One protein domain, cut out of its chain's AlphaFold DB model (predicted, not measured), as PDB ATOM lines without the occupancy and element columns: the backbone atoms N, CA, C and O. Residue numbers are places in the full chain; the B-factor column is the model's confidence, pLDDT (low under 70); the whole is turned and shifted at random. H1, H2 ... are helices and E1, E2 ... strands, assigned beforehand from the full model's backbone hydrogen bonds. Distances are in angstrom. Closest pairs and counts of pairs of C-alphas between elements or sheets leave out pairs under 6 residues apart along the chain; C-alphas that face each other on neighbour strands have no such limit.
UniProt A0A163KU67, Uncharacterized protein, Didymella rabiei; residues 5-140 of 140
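Overview. This is residues 5 to 140 of the 140 residues of an uncharacterized protein of Didymella rabiei (UniProt A0A163KU67). Seven strands close into a barrel, with H1 lying across one end of it and H2 across the opposite end, while residues 125 to 140, most of H3, stick out as a long straight arm. The 136 printed residues hold three named helices and seven named strands in the order E1 H1 E2 E3 E4 H2 E5 E6 E7 H3, of mixed class. Round the mixed barrel run E1 E6 E5 E2 E3 E4 E7 and back to E1, parallel only between E4 and E7. The whole is loose, with a radius of gyration of the C-alphas of 17.6 A, and spans 63 by 43 by 27 A, the arm making the length.

Arrangement. E1, residues 5 to 10, has E6, residues 94 to 101, antiparallel on one side, with N 8 and O 98 2.7 A apart, and E7, residues 111 to 118, antiparallel on the other, with N 7 and O 114 2.8 A apart. H1, residues 11 to 22, is on the barrel and outside it at a height of 7.7 A, and runs across the strands over E3, residues 47 to 55, at 74 degrees on the local plane; its closest C-alphas to E6 are those of His 13 and Phe 95, 5.4 A. E2, residues 32 to 39, E3 and E4, residues 58 to 63, form a meander, each strand the antiparallel neighbour of the one before, made of two hairpins, with N 35 and O 50 at 2.7 A and N 51 and O 62 at 2.8 A. E4 and E7 are parallel, 41 degrees between directions, with N 61 and O 115 at 2.8 A. H2, residues 68 to 81, is on the barrel and outside it at a height of 8.7 A, across E6 at 80 degrees on the local plane; the closest C-alphas are those of Ser 79 and Ser 101, 5.9 A. E5, residues 84 to 89, is antiparallel to E2, with N 87 and O 38 at 2.9 A, and forms a hairpin with E6, with N 99 and O 84 at 2.7 A. H3, residues 122 to 139, is not on the barrel. In H1, H2 and H3 every O i to N i+4 pair is within hydrogen-bond range.

Along the chain. E1 begins at C-alpha 5 (32.106, 134.232, 109.348). E2 is 21.8 A long, E3 24.3 A, E6 21.9 A and E7 21.7 A. H2 measures 19.9 A; H3, 25.4 A, ends at C-alpha 139 (69.586, 138.247, 133.779).

Size, cuts and confidence. The C-alphas of Ala 109 and Glu 140 are the two farthest apart, 63.5 A. The printed part has no cut and no long link. Its mean pLDDT is 82.3; residues 25 to 29, 42 to 43, 109, 121 to 129 and 138 to 140 are under 70.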
ATOM      1  N   LEU A   5      33.387 134.909 109.424       92.62
ATOM      2  CA  LEU A   5      32.106 134.232 109.348       92.62
ATOM      3  C   LEU A   5      30.976 135.253 109.501       92.62
ATOM      4  O   LEU A   5      31.145 136.352 110.037       92.62
ATOM      5  N   VAL A   6      29.789 134.875 109.045       93.44
ATOM      6  CA  VAL A   6      28.565 135.663 109.201       93.44
ATOM      7  C   VAL A   6      27.523 134.799 109.884       93.44
ATOM      8  O   VAL A   6      27.205 133.712 109.405       93.44
ATOM      9  N   ALA A   7      26.980 135.287 110.996       93.62
ATOM     10  CA  ALA A   7      25.843 134.682 111.665       93.62
ATOM     11  C   ALA A   7      24.546 135.326 111.161       93.62
ATOM     12  O   ALA A   7      24.347 136.533 111.249       93.62
ATOM     13  N   HIS A   8      23.643 134.504 110.645       93.81
ATOM     14  CA  HIS A   8      22.348 134.888 110.104       93.81
ATOM     15  C   HIS A   8      21.256 134.509 111.101       93.81
ATOM     16  O   HIS A   8      21.024 133.325 111.363       93.81
ATOM     17  N   MET A   9      20.578 135.506 111.659       92.25
ATOM     18  CA  MET A   9      19.565 135.344 112.704       92.25
ATOM     19  C   MET A   9      18.192 135.803 112.225       92.25
ATOM     20  O   MET A   9      18.068 136.736 111.437       92.25
ATOM     21  N   ARG A  10      17.117 135.188 112.732       92.25
ATOM     22  CA  ARG A  10      15.771 135.753 112.530       92.25
ATOM     23  C   ARG A  10      15.647 137.069 113.292       92.25
ATOM     24  O   ARG A  10      16.232 137.216 114.365       92.25
ATOM     25  N   LEU A  11      14.789 137.965 112.805       91.19
ATOM     26  CA  LEU A  11      14.520 139.252 113.454       91.19
ATOM     27  C   LEU A  11      14.131 139.118 114.934       91.19
ATOM     28  O   LEU A  11      14.522 139.951 115.744       91.19
ATOM     29  N   SER A  12      13.380 138.076 115.301       91.25
ATOM     30  CA  SER A  12      13.010 137.818 116.696       91.25
ATOM     31  C   SER A  12      14.234 137.566 117.580       91.25
ATOM     32  O   SER A  12      14.376 138.228 118.602       91.25
ATOM     33  N   HIS A  13      15.149 136.680 117.167       92.31
ATOM     34  CA  HIS A  13      16.380 136.396 117.915       92.31
ATOM     35  C   HIS A  13      17.309 137.608 117.949       92.31
ATOM     36  O   HIS A  13      17.869 137.907 118.998       92.31
ATOM     37  N   TYR A  14      17.403 138.350 116.842       90.81
ATOM     38  CA  TYR A  14      18.149 139.605 116.792       90.81
ATOM     39  C   TYR A  14      17.604 140.635 117.795       90.81
ATOM     40  O   TYR A  14      18.365 141.216 118.563       90.81
ATOM     41  N   LYS A  15      16.279 140.839 117.845       90.50
ATOM     42  CA  LYS A  15      15.643 141.762 118.800       90.50
ATOM     43  C   LYS A  15      15.835 141.323 120.245       90.50
ATOM     44  O   LYS A  15      16.026 142.182 121.101       90.50
ATOM     45  N   THR A  16      15.780 140.021 120.524       91.06
ATOM     46  CA  THR A  16      16.064 139.506 121.869       91.06
ATOM     47  C   THR A  16      17.516 139.768 122.241       91.06
ATOM     48  O   THR A  16      17.747 140.345 123.293       91.06
ATOM     49  N   LEU A  17      18.478 139.456 121.363       89.75
ATOM     50  CA  LEU A  17      19.901 139.733 121.593       89.75
ATOM     51  C   LEU A  17      20.142 141.224 121.865       89.75
ATOM     52  O   LEU A  17      20.826 141.593 122.818       89.75
ATOM     53  N   TRP A  18      19.513 142.085 121.065       87.31
ATOM     54  CA  TRP A  18      19.559 143.531 121.251       87.31
ATOM     55  C   TRP A  18      18.987 143.959 122.605       87.31
ATOM     56  O   TRP A  18      19.617 144.722 123.334       87.31
ATOM     57  N   ARG A  19      17.813 143.436 122.978       89.00
ATOM     58  CA  ARG A  19      17.183 143.727 124.269       89.00
ATOM     59  C   ARG A  19      18.025 143.213 125.436       89.00
ATOM     60  O   ARG A  19      18.069 143.878 126.462       89.00
ATOM     61  N   THR A  20      18.715 142.089 125.299       88.50
ATOM     62  CA  THR A  20      19.624 141.594 126.339       88.50
ATOM     63  C   THR A  20      20.813 142.537 126.533       88.50
ATOM     64  O   THR A  20      21.194 142.817 127.666       88.50
ATOM     65  N   LEU A  21      21.374 143.078 125.447       86.12
ATOM     66  CA  LEU A  21      22.498 144.015 125.520       86.12
ATOM     67  C   LEU A  21      22.091 145.408 126.034       86.12
ATOM     68  O   LEU A  21      22.820 146.003 126.825       86.12
ATOM     69  N   TYR A  22      20.941 145.925 125.589       83.56
ATOM     70  CA  TYR A  22      20.567 147.341 125.734       83.56
ATOM     71  C   TYR A  22      19.199 147.598 126.374       83.56
ATOM     72  O   TYR A  22      18.808 148.747 126.540       83.56
ATOM     73  N   GLY A  23      18.457 146.567 126.770       80.12
ATOM     74  CA  GLY A  23      17.106 146.709 127.327       80.12
ATOM     75  C   GLY A  23      17.048 147.323 128.728       80.12
ATOM     76  O   GLY A  23      15.957 147.584 129.227       80.12
ATOM     77  N   CYS A  24      18.193 147.555 129.372       76.19
ATOM     78  CA  CYS A  24      18.266 148.227 130.664       76.19
ATOM     79  C   CYS A  24      18.183 149.754 130.495       76.19
ATOM     80  O   CYS A  24      18.830 150.320 129.617       76.19
ATOM     81  N   ALA A  25      17.445 150.435 131.381       62.03
ATOM     82  CA  ALA A  25      17.219 151.888 131.346       62.03
ATOM     83  C   ALA A  25      18.506 152.738 131.443       62.03
ATOM     84  O   ALA A  25      18.513 153.902 131.057       62.03
ATOM     85  N   HIS A  26      19.610 152.149 131.909       60.44
ATOM     86  CA  HIS A  26      20.942 152.767 131.952       60.44
ATOM     87  C   HIS A  26      21.871 152.232 130.842       60.44
ATOM     88  O   HIS A  26      23.096 152.216 130.961       60.44
ATOM     89  N   GLY A  27      21.287 151.720 129.758       57.38
ATOM     90  CA  GLY A  27      21.961 151.089 128.629       57.38
ATOM     91  C   GLY A  27      22.611 152.077 127.660       57.38
ATOM     92  O   GLY A  27      22.239 152.100 126.495       57.38
ATOM     93  N   PHE A  28      23.573 152.886 128.104       61.47
ATOM     94  CA  PHE A  28      24.412 153.704 127.213       61.47
ATOM     95  C   PHE A  28      25.869 153.206 127.188       61.47
ATOM     96  O   PHE A  28      26.411 152.782 128.212       61.47
ATOM     97  N   GLY A  29      26.502 153.241 126.009       69.25
ATOM     98  CA  GLY A  29      27.902 152.843 125.789       69.25
ATOM     99  C   GLY A  29      28.111 151.409 125.276       69.25
ATOM    100  O   GLY A  29      27.166 150.718 124.886       69.25
ATOM    101  N   GLU A  30      29.369 150.961 125.263       72.69
ATOM    102  CA  GLU A  30      29.749 149.601 124.860       72.69
ATOM    103  C   GLU A  30      29.115 148.566 125.805       72.69
ATOM    104  O   GLU A  30      29.071 148.744 127.029       72.69
ATOM    105  N   ARG A  31      28.586 147.478 125.243       81.25
ATOM    106  CA  ARG A  31      28.027 146.349 125.994       81.25
ATOM    107  C   ARG A  31      28.634 145.061 125.480       81.25
ATOM    108  O   ARG A  31      28.866 144.929 124.284       81.25
ATOM    109  N   LYS A  32      28.893 144.135 126.401       85.44
ATOM    110  CA  LYS A  32      29.472 142.824 126.118       85.44
ATOM    111  C   LYS A  32      28.586 141.759 126.747       85.44
ATOM    112  O   LYS A  32      28.317 141.821 127.943       85.44
ATOM    113  N   LEU A  33      28.153 140.791 125.952       83.56
ATOM    114  CA  LEU A  33      27.413 139.617 126.401       83.56
ATOM    115  C   LEU A  33      28.263 138.379 126.145       83.56
ATOM    116  O   LEU A  33      28.686 138.140 125.015       83.56
ATOM    117  N   LYS A  34      28.521 137.603 127.199       85.50
ATOM    118  CA  LYS A  34      29.199 136.313 127.074       85.50
ATOM    119  C   LYS A  34      28.196 135.274 126.593       85.50
ATOM    120  O   LYS A  34      27.109 135.159 127.151       85.50
ATOM    121  N   LEU A  35      28.590 134.533 125.575       86.31
ATOM    122  CA  LEU A  35      27.798 133.532 124.889       86.31
ATOM    123  C   LEU A  35      28.608 132.246 124.795       86.31
ATOM    124  O   LEU A  35      29.818 132.284 124.591       86.31
ATOM    125  N   ASN A  36      27.932 131.112 124.879       87.25
ATOM    126  CA  ASN A  36      28.485 129.839 124.440       87.25
ATOM    127  C   ASN A  36      27.894 129.509 123.075       87.25
ATOM    128  O   ASN A  36      26.673 129.535 122.911       87.25
ATOM    129  N   LEU A  37      28.753 129.233 122.098       87.06
ATOM    130  CA  LEU A  37      28.343 128.714 120.798       87.06
ATOM    131  C   LEU A  37      28.199 127.200 120.898       87.06
ATOM    132  O   LEU A  37      29.182 126.545 121.217       87.06
ATOM    133  N   THR A  38      27.031 126.656 120.570       87.00
ATOM    134  CA  THR A  38      26.819 125.212 120.431       87.00
ATOM    135  C   THR A  38      26.381 124.850 119.016       87.00
ATOM    136  O   THR A  38      25.665 125.608 118.347       87.00
ATOM    137  N   CYS A  39      26.816 123.686 118.526       85.50
ATOM    138  CA  CYS A  39      26.334 123.183 117.243       85.50
ATOM    139  C   CYS A  39      24.870 122.732 117.351       85.50
ATOM    140  O   CYS A  39      24.503 121.943 118.217       85.50
ATOM    141  N   GLY A  40      24.027 123.224 116.443       77.31
ATOM    142  CA  GLY A  40      22.618 122.847 116.332       77.31
ATOM    143  C   GLY A  40      22.337 121.793 115.254       77.31
ATOM    144  O   GLY A  40      21.164 121.494 115.008       77.31
ATOM    145  N   GLN A  41      23.372 121.296 114.567       79.81
ATOM    146  CA  GLN A  41      23.313 120.174 113.625       79.81
ATOM    147  C   GLN A  41      23.736 118.879 114.328       79.81
ATOM    148  O   GLN A  41      24.693 118.855 115.096       79.81
ATOM    149  N   SER A  42      23.013 117.792 114.063       66.88
ATOM    150  CA  SER A  42      23.325 116.471 114.613       66.88
ATOM    151  C   SER A  42      24.678 115.967 114.111       66.88
ATOM    152  O   SER A  42      24.938 116.037 112.913       66.88
ATOM    153  N   GLY A  43      25.486 115.393 115.004       67.62
ATOM    154  CA  GLY A  43      26.756 114.748 114.648       67.62
ATOM    155  C   GLY A  43      27.999 115.632 114.781       67.62
ATOM    156  O   GLY A  43      29.103 115.136 114.580       67.62
ATOM    157  N   PHE A  44      27.846 116.898 115.177       70.25
ATOM    158  CA  PHE A  44      28.963 117.822 115.367       70.25
ATOM    159  C   PHE A  44      28.985 118.375 116.791       70.25
ATOM    160  O   PHE A  44      27.955 118.792 117.319       70.25
ATOM    161  N   VAL A  45      30.174 118.419 117.395       73.06
ATOM    162  CA  VAL A  45      30.399 119.038 118.706       73.06
ATOM    163  C   VAL A  45      31.254 120.277 118.491       73.06
ATOM    164  O   VAL A  45      32.417 120.186 118.108       73.06
ATOM    165  N   ILE A  46      30.648 121.443 118.694       81.00
ATOM    166  CA  ILE A  46      31.327 122.736 118.670       81.00
ATOM    167  C   ILE A  46      30.893 123.443 119.937       81.00
ATOM    168  O   ILE A  46      29.700 123.678 120.102       81.00
ATOM    169  N   GLU A  47      31.851 123.757 120.798       81.62
ATOM    170  CA  GLU A  47      31.653 124.557 122.001       81.62
ATOM    171  C   GLU A  47      32.781 125.577 122.088       81.62
ATOM    172  O   GLU A  47      33.953 125.208 122.132       81.62
ATOM    173  N   MET A  48      32.445 126.866 122.058       85.75
ATOM    174  CA  MET A  48      33.445 127.919 122.241       85.75
ATOM    175  C   MET A  48      32.859 129.175 122.884       85.75
ATOM    176  O   MET A  48      31.681 129.492 122.657       85.75
ATOM    177  N   PRO A  49      33.674 129.904 123.668       86.06
ATOM    178  CA  PRO A  49      33.273 131.176 124.236       86.06
ATOM    179  C   PRO A  49      33.189 132.239 123.140       86.06
ATOM    180  O   PRO A  49      34.119 132.462 122.372       86.06
ATOM    181  N   VAL A  50      32.069 132.946 123.098       89.12
ATOM    182  CA  VAL A  50      31.834 134.071 122.196       89.12
ATOM    183  C   VAL A  50      31.458 135.287 123.029       89.12
ATOM    184  O   VAL A  50      30.743 135.205 124.020       89.12
ATOM    185  N   VAL A  51      31.939 136.448 122.621       89.88
ATOM    186  CA  VAL A  51      31.522 137.741 123.142       89.88
ATOM    187  C   VAL A  51      30.721 138.433 122.052       89.88
ATOM    188  O   VAL A  51      31.213 138.622 120.941       89.88
ATOM    189  N   CYS A  52      29.486 138.808 122.362       88.88
ATOM    190  CA  CYS A  52      28.728 139.740 121.544       88.88
ATOM    191  C   CYS A  52      28.926 141.154 122.073       88.88
ATOM    192  O   CYS A  52      28.724 141.394 123.263       88.88
ATOM    193  N   HIS A  53      29.287 142.086 121.200       87.38
ATOM    194  CA  HIS A  53      29.404 143.501 121.528       87.38
ATOM    195  C   HIS A  53      28.921 144.387 120.390       87.38
ATOM    196  O   HIS A  53      28.652 143.916 119.289       87.38
ATOM    197  N   TYR A  54      28.787 145.679 120.663       83.75
ATOM    198  CA  TYR A  54      28.353 146.669 119.683       83.75
ATOM    199  C   TYR A  54      29.546 147.469 119.167       83.75
ATOM    200  O   TYR A  54      30.320 148.016 119.948       83.75
ATOM    201  N   GLU A  55      29.673 147.547 117.848       79.94
ATOM    202  CA  GLU A  55      30.671 148.349 117.144       79.94
ATOM    203  C   GLU A  55      29.918 149.190 116.112       79.94
ATOM    204  O   GLU A  55      29.176 148.640 115.304       79.94
ATOM    205  N   GLU A  56      30.027 150.520 116.192       78.56
ATOM    206  CA  GLU A  56      29.375 151.446 115.244       78.56
ATOM    207  C   GLU A  56      27.857 151.220 115.073       78.56
ATOM    208  O   GLU A  56      27.308 151.320 113.981       78.56
ATOM    209  N   ASN A  57      27.151 150.920 116.167       73.62
ATOM    210  CA  ASN A  57      25.719 150.582 116.176       73.62
ATOM    211  C   ASN A  57      25.345 149.237 115.523       73.62
ATOM    212  O   ASN A  57      24.160 148.976 115.291       73.62
ATOM    213  N   ILE A  58      26.321 148.358 115.289       80.31
ATOM    214  CA  ILE A  58      26.116 147.030 114.708       80.31
ATOM    215  C   ILE A  58      26.566 145.963 115.717       80.31
ATOM    216  O   ILE A  58      27.711 145.999 116.188       80.31
ATOM    217  N   PRO A  59      25.710 144.981 116.061       84.19
ATOM    218  CA  PRO A  59      26.142 143.864 116.882       84.19
ATOM    219  C   PRO A  59      27.179 143.043 116.118       84.19
ATOM    220  O   PRO A  59      27.007 142.685 114.952       84.19
ATOM    221  N   THR A  60      28.261 142.728 116.810       89.94
ATOM    222  CA  THR A  60      29.360 141.919 116.315       89.94
ATOM    223  C   THR A  60      29.632 140.812 117.316       89.94
ATOM    224  O   THR A  60      29.639 141.024 118.526       89.94
ATOM    225  N   LEU A  61      29.843 139.610 116.803       92.19
ATOM    226  CA  LEU A  61      30.281 138.452 117.557       92.19
ATOM    227  C   LEU A  61      31.787 138.321 117.387       92.19
ATOM    228  O   LEU A  61      32.322 138.432 116.279       92.19
ATOM    229  N   SER A  62      32.480 138.063 118.484       91.12
ATOM    230  CA  SER A  62      33.887 137.708 118.440       91.12
ATOM    231  C   SER A  62      34.221 136.583 119.392       91.12
ATOM    232  O   SER A  62      33.660 136.510 120.476       91.12
ATOM    233  N   THR A  63      35.140 135.717 118.989       89.00
ATOM    234  CA  THR A  63      35.719 134.708 119.878       89.00
ATOM    235  C   THR A  63      37.129 135.137 120.289       89.00
ATOM    236  O   THR A  63      37.879 135.663 119.464       89.00
ATOM    237  N   GLN A  64      37.455 134.925 121.563       82.19
ATOM    238  CA  GLN A  64      38.767 135.135 122.192       82.19
ATOM    239  C   GLN A  64      39.145 133.843 122.932       82.19
ATOM    240  O   GLN A  64      38.256 133.054 123.259       82.19
ATOM    241  N   GLY A  65      40.433 133.581 123.161       76.75
ATOM    242  CA  GLY A  65      40.893 132.336 123.787       76.75
ATOM    243  C   GLY A  65      40.766 131.072 122.924       76.75
ATOM    244  O   GLY A  65      40.944 129.971 123.432       76.75
ATOM    245  N   VAL A  66      40.468 131.215 121.628       82.00
ATOM    246  CA  VAL A  66      40.488 130.123 120.639       82.00
ATOM    247  C   VAL A  66      41.735 130.284 119.784       82.00
ATOM    248  O   VAL A  66      42.035 131.392 119.336       82.00
ATOM    249  N   SER A  67      42.478 129.209 119.538       84.31
ATOM    250  CA  SER A  67      43.681 129.291 118.711       84.31
ATOM    251  C   SER A  67      43.340 129.574 117.245       84.31
ATOM    252  O   SER A  67      42.286 129.193 116.727       84.31
ATOM    253  N   LYS A  68      44.275 130.197 116.519       85.62
ATOM    254  CA  LYS A  68      44.130 130.435 115.074       85.62
ATOM    255  C   LYS A  68      43.866 129.142 114.295       85.62
ATOM    256  O   LYS A  68      43.142 129.164 113.299       85.62
ATOM    257  N   SER A  69      44.441 128.019 114.733       85.69
ATOM    258  CA  SER A  69      44.259 126.714 114.091       85.69
ATOM    259  C   SER A  69      42.848 126.164 114.321       85.69
ATOM    260  O   SER A  69      42.234 125.679 113.374       85.69
ATOM    261  N   GLU A  70      42.293 126.290 115.528       85.75
ATOM    262  CA  GLU A  70      40.901 125.931 115.839       85.75
ATOM    263  C   GLU A  70      39.902 126.815 115.094       85.75
ATOM    264  O   GLU A  70      38.954 126.302 114.499       85.75
ATOM    265  N   TRP A  71      40.145 128.127 115.042       89.56
ATOM    266  CA  TRP A  71      39.312 129.033 114.253       89.56
ATOM    267  C   TRP A  71      39.351 128.688 112.761       89.56
ATOM    268  O   TRP A  71      38.313 128.580 112.116       89.56
ATOM    269  N   SER A  72      40.545 128.432 112.217       88.75
ATOM    270  CA  SER A  72      40.703 128.006 110.821       88.75
ATOM    271  C   SER A  72      39.957 126.700 110.535       88.75
ATOM    272  O   SER A  72      39.323 126.580 109.488       88.75
ATOM    273  N   LYS A  73      39.979 125.738 111.470       87.62
ATOM    274  CA  LYS A  73      39.198 124.496 111.360       87.62
ATOM    275  C   LYS A  73      37.697 124.780 111.293       87.62
ATOM    276  O   LYS A  73      37.038 124.215 110.428       87.62
ATOM    277  N   LEU A  74      37.174 125.675 112.137       88.19
ATOM    278  CA  LEU A  74      35.767 126.083 112.076       88.19
ATOM    279  C   LEU A  74      35.429 126.740 110.731       88.19
ATOM    280  O   LEU A  74      34.421 126.394 110.124       88.19
ATOM    281  N   CYS A  75      36.261 127.662 110.246       90.38
ATOM    282  CA  CYS A  75      36.028 128.332 108.966       90.38
ATOM    283  C   CYS A  75      36.022 127.363 107.782       90.38
ATOM    284  O   CYS A  75      35.175 127.483 106.895       90.38
ATOM    285  N   ASN A  76      36.953 126.407 107.764       88.50
ATOM    286  CA  ASN A  76      36.991 125.368 106.740       88.50
ATOM    287  C   ASN A  76      35.734 124.501 106.823       88.50
ATOM    288  O   ASN A  76      35.035 124.351 105.832       88.50
ATOM    289  N   PHE A  77      35.378 124.061 108.029       87.06
ATOM    290  CA  PHE A  77      34.180 123.267 108.261       87.06
ATOM    291  C   PHE A  77      32.892 123.968 107.792       87.06
ATOM    292  O   PHE A  77      32.077 123.379 107.090       87.06
ATOM    293  N   VAL A  78      32.720 125.254 108.110       89.69
ATOM    294  CA  VAL A  78      31.574 126.049 107.635       89.69
ATOM    295  C   VAL A  78      31.595 126.216 106.112       89.69
ATOM    296  O   VAL A  78      30.535 126.259 105.489       89.69
ATOM    297  N   SER A  79      32.781 126.325 105.513       86.75
ATOM    298  CA  SER A  79      32.924 126.420 104.057       86.75
ATOM    299  C   SER A  79      32.522 125.115 103.367       86.75
ATOM    300  O   SER A  79      31.840 125.173 102.346       86.75
ATOM    301  N   ASP A  80      32.874 123.967 103.949       86.00
ATOM    302  CA  ASP A  80      32.546 122.639 103.423       86.00
ATOM    303  C   ASP A  80      31.041 122.341 103.543       86.00
ATOM    304  O   ASP A  80      30.388 121.977 102.566       86.00
ATOM    305  N   GLU A  81      30.448 122.590 104.715       83.31
ATOM    306  CA  GLU A  81      29.013 122.373 104.971       83.31
ATOM    307  C   GLU A  81      28.112 123.450 104.341       83.31
ATOM    308  O   GLU A  81      26.883 123.333 104.342       83.31
ATOM    309  N   SER A  82      28.701 124.529 103.811       85.00
ATOM    310  CA  SER A  82      28.056 125.756 103.309       85.00
ATOM    311  C   SER A  82      27.274 126.569 104.353       85.00
ATOM    312  O   SER A  82      27.309 127.803 104.336       85.00
ATOM    313  N   VAL A  83      26.520 125.908 105.237       87.88
ATOM    314  CA  VAL A  83      25.677 126.523 106.263       87.88
ATOM    315  C   VAL A  83      25.656 125.652 107.518       87.88
ATOM    316  O   VAL A  83      25.076 124.567 107.535       87.88
ATOM    317  N   LEU A  84      26.172 126.195 108.616       89.62
ATOM    318  CA  LEU A  84      26.165 125.549 109.925       89.62
ATOM    319  C   LEU A  84      25.045 126.126 110.800       89.62
ATOM    320  O   LEU A  84      24.969 127.335 111.005       89.62
ATOM    321  N   LYS A  85      24.159 125.291 111.349       91.06
ATOM    322  CA  LYS A  85      23.168 125.749 112.343       91.06
ATOM    323  C   LYS A  85      23.829 125.805 113.717       91.06
ATOM    324  O   LYS A  85      24.373 124.800 114.159       91.06
ATOM    325  N   VAL A  86      23.715 126.932 114.411       90.62
ATOM    326  CA  VAL A  86      24.313 127.129 115.740       90.62
ATOM    327  C   VAL A  86      23.346 127.800 116.703       90.62
ATOM    328  O   VAL A  86      22.411 128.487 116.281       90.62
ATOM    329  N   ILE A  87      23.588 127.629 117.996       91.62
ATOM    330  CA  ILE A  87      22.881 128.330 119.064       91.62
ATOM    331  C   ILE A  87      23.919 129.119 119.856       91.62
ATOM    332  O   ILE A  87      24.933 128.566 120.269       91.62
ATOM    333  N   PHE A  88      23.675 130.411 120.051       91.38
ATOM    334  CA  PHE A  88      24.410 131.194 121.039       91.38
ATOM    335  C   PHE A  88      23.593 131.255 122.325       91.38
ATOM    336  O   PHE A  88      22.413 131.592 122.264       91.38
ATOM    337  N   PHE A  89      24.205 130.962 123.469       90.06
ATOM    338  CA  PHE A  89      23.506 130.872 124.752       90.06
ATOM    339  C   PHE A  89      24.159 131.752 125.821       90.06
ATOM    340  O   PHE A  89      25.360 131.627 126.061       90.06
ATOM    341  N   ASP A  90      23.379 132.610 126.488       86.75
ATOM    342  CA  ASP A  90      23.853 133.516 127.557       86.75
ATOM    343  C   ASP A  90      23.545 133.029 128.989       86.75
ATOM    344  O   ASP A  90      23.688 133.798 129.941       86.75
ATOM    345  N   ARG A  91      23.155 131.753 129.152       87.06
ATOM    346  CA  ARG A  91      22.617 131.114 130.379       87.06
ATOM    347  C   ARG A  91      21.123 131.311 130.636       87.06
ATOM    348  O   ARG A  91      20.569 130.556 131.432       87.06
ATOM    349  N   ALA A  92      20.474 132.268 129.982       88.06
ATOM    350  CA  ALA A  92      19.043 132.537 130.137       88.06
ATOM    351  C   ALA A  92      18.273 132.500 128.805       88.06
ATOM    352  O   ALA A  92      17.075 132.225 128.790       88.06
ATOM    353  N   HIS A  93      18.954 132.754 127.691       90.00
ATOM    354  CA  HIS A  93      18.368 132.937 126.373       90.00
ATOM    355  C   HIS A  93      19.173 132.207 125.302       90.00
ATOM    356  O   HIS A  93      20.401 132.305 125.257       90.00
ATOM    357  N   ASP A  94      18.443 131.575 124.384       92.19
ATOM    358  CA  ASP A  94      18.989 130.969 123.175       92.19
ATOM    359  C   ASP A  94      18.779 131.873 121.954       92.19
ATOM    360  O   ASP A  94      17.660 132.279 121.604       92.19
ATOM    361  N   PHE A  95      19.867 132.128 121.236       92.50
ATOM    362  CA  PHE A  95      19.877 132.885 119.992       92.50
ATOM    363  C   PHE A  95      20.254 131.953 118.842       92.50
ATOM    364  O   PHE A  95      21.429 131.709 118.561       92.50
ATOM    365  N   LEU A  96      19.236 131.414 118.168       92.94
ATOM    366  CA  LEU A  96      19.437 130.541 117.017       92.94
ATOM    367  C   LEU A  96      19.978 131.335 115.824       92.94
ATOM    368  O   LEU A  96      19.384 132.334 115.404       92.94
ATOM    369  N   ALA A  97      21.045 130.820 115.218       92.81
ATOM    370  CA  ALA A  97      21.647 131.384 114.022       92.81
ATOM    371  C   ALA A  97      22.039 130.308 113.003       92.81
ATOM    372  O   ALA A  97      22.115 129.109 113.289       92.81
ATOM    373  N   ARG A  98      22.303 130.763 111.783       93.19
ATOM    374  CA  ARG A  98      23.013 130.003 110.755       93.19
ATOM    375  C   ARG A  98      24.320 130.703 110.453       93.19
ATOM    376  O   ARG A  98      24.296 131.898 110.205       93.19
ATOM    377  N   VAL A  99      25.429 129.989 110.464       92.50
ATOM    378  CA  VAL A  99      26.752 130.540 110.195       92.50
ATOM    379  C   VAL A  99      27.172 130.156 108.786       92.50
ATOM    380  O   VAL A  99      27.025 129.001 108.390       92.50
ATOM    381  N   THR A 100      27.670 131.132 108.034       93.31
ATOM    382  CA  THR A 100      28.257 130.937 106.704       93.31
ATOM    383  C   THR A 100      29.604 131.639 106.616       93.31
ATOM    384  O   THR A 100      29.867 132.585 107.362       93.31
ATOM    385  N   SER A 101      30.430 131.237 105.656       91.06
ATOM    386  CA  SER A 101      31.614 132.006 105.272       91.06
ATOM    387  C   SER A 101      31.205 133.346 104.651       91.06
ATOM    388  O   SER A 101      30.145 133.458 104.024       91.06
ATOM    389  N   VAL A 102      32.030 134.381 104.824       88.06
ATOM    390  CA  VAL A 102      31.829 135.666 104.134       88.06
ATOM    391  C   VAL A 102      31.807 135.450 102.616       88.06
ATOM    392  O   VAL A 102      32.609 134.691 102.075       88.06
ATOM    393  N   GLY A 103      30.863 136.098 101.929       82.69
ATOM    394  CA  GLY A 103      30.668 135.968 100.478       82.69
ATOM    395  C   GLY A 103      29.893 134.719 100.038       82.69
ATOM    396  O   GLY A 103      29.524 134.624  98.869       82.69
ATOM    397  N   ALA A 104      29.593 133.786 100.948       85.56
ATOM    398  CA  ALA A 104      28.723 132.654 100.646       85.56
ATOM    399  C   ALA A 104      27.275 133.112 100.402       85.56
ATOM    400  O   ALA A 104      26.825 134.142 100.914       85.56
ATOM    401  N   LYS A 105      26.517 132.317  99.638       83.31
ATOM    402  CA  LYS A 105      25.101 132.597  99.374       83.31
ATOM    403  C   LYS A 105      24.324 132.619 100.702       83.31
ATOM    404  O   LYS A 105      24.310 131.605 101.402       83.31
ATOM    405  N   PRO A 106      23.648 133.728 101.051       77.69
ATOM    406  CA  PRO A 106      22.979 133.841 102.337       77.69
ATOM    407  C   PRO A 106      21.785 132.871 102.444       77.69
ATOM    408  O   PRO A 106      21.070 132.635 101.460       77.69
ATOM    409  N   PRO A 107      21.529 132.311 103.637       78.44
ATOM    410  CA  PRO A 107      20.420 131.393 103.852       78.44
ATOM    411  C   PRO A 107      19.079 132.144 103.962       78.44
ATOM    412  O   PRO A 107      18.719 132.598 105.037       78.44
ATOM    413  N   LYS A 108      18.276 132.178 102.886       76.88
ATOM    414  CA  LYS A 108      16.972 132.893 102.776       76.88
ATOM    415  C   LYS A 108      17.072 134.428 102.948       76.88
ATOM    416  O   LYS A 108      17.993 134.941 103.566       76.88
ATOM    417  N   ALA A 109      16.105 135.159 102.385       66.56
ATOM    418  CA  ALA A 109      16.149 136.624 102.267       66.56
ATOM    419  C   ALA A 109      15.855 137.408 103.569       66.56
ATOM    420  O   ALA A 109      16.196 138.582 103.643       66.56
ATOM    421  N   ASP A 110      15.307 136.773 104.612       77.75
ATOM    422  CA  ASP A 110      14.784 137.478 105.801       77.75
ATOM    423  C   ASP A 110      15.623 137.281 107.078       77.75
ATOM    424  O   ASP A 110      15.092 137.262 108.195       77.75
ATOM    425  N   LEU A 111      16.932 137.064 106.939       87.75
ATOM    426  CA  LEU A 111      17.830 136.920 108.086       87.75
ATOM    427  C   LEU A 111      18.713 138.156 108.267       87.75
ATOM    428  O   LEU A 111      19.309 138.670 107.324       87.75
ATOM    429  N   TYR A 112      18.815 138.597 109.516       89.69
ATOM    430  CA  TYR A 112      19.708 139.660 109.951       89.69
ATOM    431  C   TYR A 112      21.123 139.112 110.058       89.69
ATOM    432  O   TYR A 112      21.343 138.067 110.674       89.69
ATOM    433  N   GLN A 113      22.072 139.829 109.464       90.81
ATOM    434  CA  GLN A 113      23.475 139.445 109.456       90.81
ATOM    435  C   GLN A 113      24.205 140.080 110.633       90.81
ATOM    436  O   GLN A 113      24.128 141.286 110.860       90.81
ATOM    437  N   VAL A 114      24.932 139.248 111.362       91.19
ATOM    438  CA  VAL A 114      25.778 139.619 112.489       91.19
ATOM    439  C   VAL A 114      27.185 139.149 112.147       91.19
ATOM    440  O   VAL A 114      27.400 137.970 111.854       91.19
ATOM    441  N   LYS A 115      28.151 140.070 112.142       92.62
ATOM    442  CA  LYS A 115      29.555 139.735 111.863       92.62
ATOM    443  C   LYS A 115      30.065 138.761 112.924       92.62
ATOM    444  O   LYS A 115      29.793 138.978 114.102       92.62
ATOM    445  N   PHE A 116      30.823 137.739 112.531       92.81
ATOM    446  CA  PHE A 116      31.457 136.808 113.459       92.81
ATOM    447  C   PHE A 116      32.943 136.648 113.132       92.81
ATOM    448  O   PHE A 116      33.323 136.071 112.114       92.81
ATOM    449  N   ARG A 117      33.791 137.198 114.003       91.25
ATOM    450  CA  ARG A 117      35.240 137.278 113.788       91.25
ATOM    451  C   ARG A 117      36.031 136.616 114.908       91.25
ATOM    452  O   ARG A 117      35.637 136.644 116.070       91.25
ATOM    453  N   TRP A 118      37.195 136.096 114.568       90.44
ATOM    454  CA  TRP A 118      38.211 135.771 115.559       90.44
ATOM    455  C   TRP A 118      39.015 137.019 115.902       90.44
ATOM    456  O   TRP A 118      39.298 137.842 115.029       90.44
ATOM    457  N   ARG A 119      39.351 137.174 117.181       85.00
ATOM    458  CA  ARG A 119      40.323 138.164 117.635       85.00
ATOM    459  C   ARG A 119      41.508 137.409 118.213       85.00
ATOM    460  O   ARG A 119      41.325 136.539 119.060       85.00
ATOM    461  N   GLU A 120      42.698 137.744 117.733       74.50
ATOM    462  CA  GLU A 120      43.939 137.248 118.313       74.50
ATOM    463  C   GLU A 120      44.049 137.784 119.745       74.50
ATOM    464  O   GLU A 120      43.775 138.962 119.996       74.50
ATOM    465  N   ASP A 121      44.384 136.911 120.699       65.12
ATOM    466  CA  ASP A 121      44.650 137.294 122.090       65.12
ATOM    467  C   ASP A 121      46.029 137.963 122.174       65.12
ATOM    468  O   ASP A 121      46.989 137.448 122.755       65.12
ATOM    469  N   ASP A 122      46.147 139.123 121.531       54.66
ATOM    470  CA  ASP A 122      47.380 139.896 121.530       54.66
ATOM    471  C   ASP A 122      47.717 140.370 122.943       54.66
ATOM    472  O   ASP A 122      48.886 140.418 123.281       54.66
ATOM    473  N   GLU A 123      46.752 140.644 123.824       54.16
ATOM    474  CA  GLU A 123      47.057 141.180 125.158       54.16
ATOM    475  C   GLU A 123      47.808 140.188 126.055       54.16
ATOM    476  O   GLU A 123      48.804 140.568 126.667       54.16
ATOM    477  N   ILE A 124      47.415 138.909 126.105       57.78
ATOM    478  CA  ILE A 124      48.130 137.906 126.914       57.78
ATOM    479  C   ILE A 124      49.494 137.609 126.296       57.78
ATOM    480  O   ILE A 124      50.486 137.561 127.018       57.78
ATOM    481  N   ALA A 125      49.566 137.458 124.971       57.34
ATOM    482  CA  ALA A 125      50.825 137.220 124.275       57.34
ATOM    483  C   ALA A 125      51.784 138.418 124.394       57.34
ATOM    484  O   ALA A 125      52.990 138.225 124.522       57.34
ATOM    485  N   LEU A 126      51.270 139.648 124.385       55.75
ATOM    486  CA  LEU A 126      52.039 140.882 124.541       55.75
ATOM    487  C   LEU A 126      52.482 141.079 125.995       55.75
ATOM    488  O   LEU A 126      53.624 141.464 126.220       55.75
ATOM    489  N   VAL A 127      51.630 140.774 126.982       63.69
ATOM    490  CA  VAL A 127      52.000 140.765 128.410       63.69
ATOM    491  C   VAL A 127      53.057 139.697 128.684       63.69
ATOM    492  O   VAL A 127      54.043 139.982 129.355       63.69
ATOM    493  N   TRP A 128      52.915 138.503 128.109       61.41
ATOM    494  CA  TRP A 128      53.919 137.443 128.207       61.41
ATOM    495  C   TRP A 128      55.232 137.818 127.525       61.41
ATOM    496  O   TRP A 128      56.287 137.643 128.122       61.41
ATOM    497  N   ARG A 129      55.191 138.380 126.309       64.50
ATOM    498  CA  ARG A 129      56.399 138.862 125.618       64.50
ATOM    499  C   ARG A 129      57.094 139.965 126.410       64.50
ATOM    500  O   ARG A 129      58.307 139.903 126.557       64.50
ATOM    501  N   LYS A 130      56.342 140.919 126.971       70.19
ATOM    502  CA  LYS A 130      56.885 141.960 127.859       70.19
ATOM    503  C   LYS A 130      57.472 141.373 129.144       70.19
ATOM    504  O   LYS A 130      58.529 141.815 129.574       70.19
ATOM    505  N   GLY A 131      56.819 140.372 129.733       71.75
ATOM    506  CA  GLY A 131      57.311 139.676 130.922       71.75
ATOM    507  C   GLY A 131      58.605 138.902 130.662       71.75
ATOM    508  O   GLY A 131      59.546 139.019 131.437       71.75
ATOM    509  N   ILE A 132      58.684 138.168 129.547       76.56
ATOM    510  CA  ILE A 132      59.898 137.453 129.123       76.56
ATOM    511  C   ILE A 132      61.025 138.443 128.824       76.56
ATOM    512  O   ILE A 132      62.142 138.237 129.280       76.56
ATOM    513  N   GLN A 133      60.732 139.529 128.105       76.25
ATOM    514  CA  GLN A 133      61.716 140.564 127.796       76.25
ATOM    515  C   GLN A 133      62.289 141.204 129.069       76.25
ATOM    516  O   GLN A 133      63.502 141.320 129.190       76.25
ATOM    517  N   TRP A 134      61.437 141.536 130.042       74.62
ATOM    518  CA  TRP A 134      61.873 142.085 131.329       74.62
ATOM    519  C   TRP A 134      62.760 141.113 132.125       74.62
ATOM    520  O   TRP A 134      63.743 141.532 132.728       74.62
ATOM    521  N   ILE A 135      62.449 139.810 132.113       76.31
ATOM    522  CA  ILE A 135      63.282 138.790 132.772       76.31
ATOM    523  C   ILE A 135      64.645 138.671 132.084       76.31
ATOM    524  O   ILE A 135      65.658 138.588 132.773       76.31
ATOM    525  N   SER A 136      64.683 138.676 130.749       75.62
ATOM    526  CA  SER A 136      65.941 138.615 129.998       75.62
ATOM    527  C   SER A 136      66.836 139.829 130.265       75.62
ATOM    528  O   SER A 136      68.028 139.650 130.465       75.62
ATOM    529  N   GLU A 137      66.267 141.036 130.350       77.75
ATOM    530  CA  GLU A 137      67.002 142.274 130.676       77.75
ATOM    531  C   GLU A 137      67.547 142.302 132.119       77.75
ATOM    532  O   GLU A 137      68.466 143.059 132.410       77.75
ATOM    533  N   MET A 138      66.991 141.497 133.032       68.94
ATOM    534  CA  MET A 138      67.436 141.393 134.432       68.94
ATOM    535  C   MET A 138      68.482 140.291 134.669       68.94
ATOM    536  O   MET A 138      69.048 140.217 135.761       68.94
ATOM    537  N   LEU A 139      68.666 139.388 133.701       68.50
ATOM    538  CA  LEU A 139      69.586 138.247 133.779       68.50
ATOM    539  C   LEU A 139      70.887 138.460 132.979       68.50
ATOM    540  O   LEU A 139      71.770 137.602 133.055       68.50
ATOM    541  N   GLU A 140      71.004 139.573 132.249       49.81
ATOM    542  CA  GLU A 140      72.253 140.130 131.696       49.81
ATOM    543  C   GLU A 140      72.842 141.195 132.636       49.81
ATOM    544  O   GLU A 140      74.092 141.260 132.728       49.81
TER     545      GLU A 140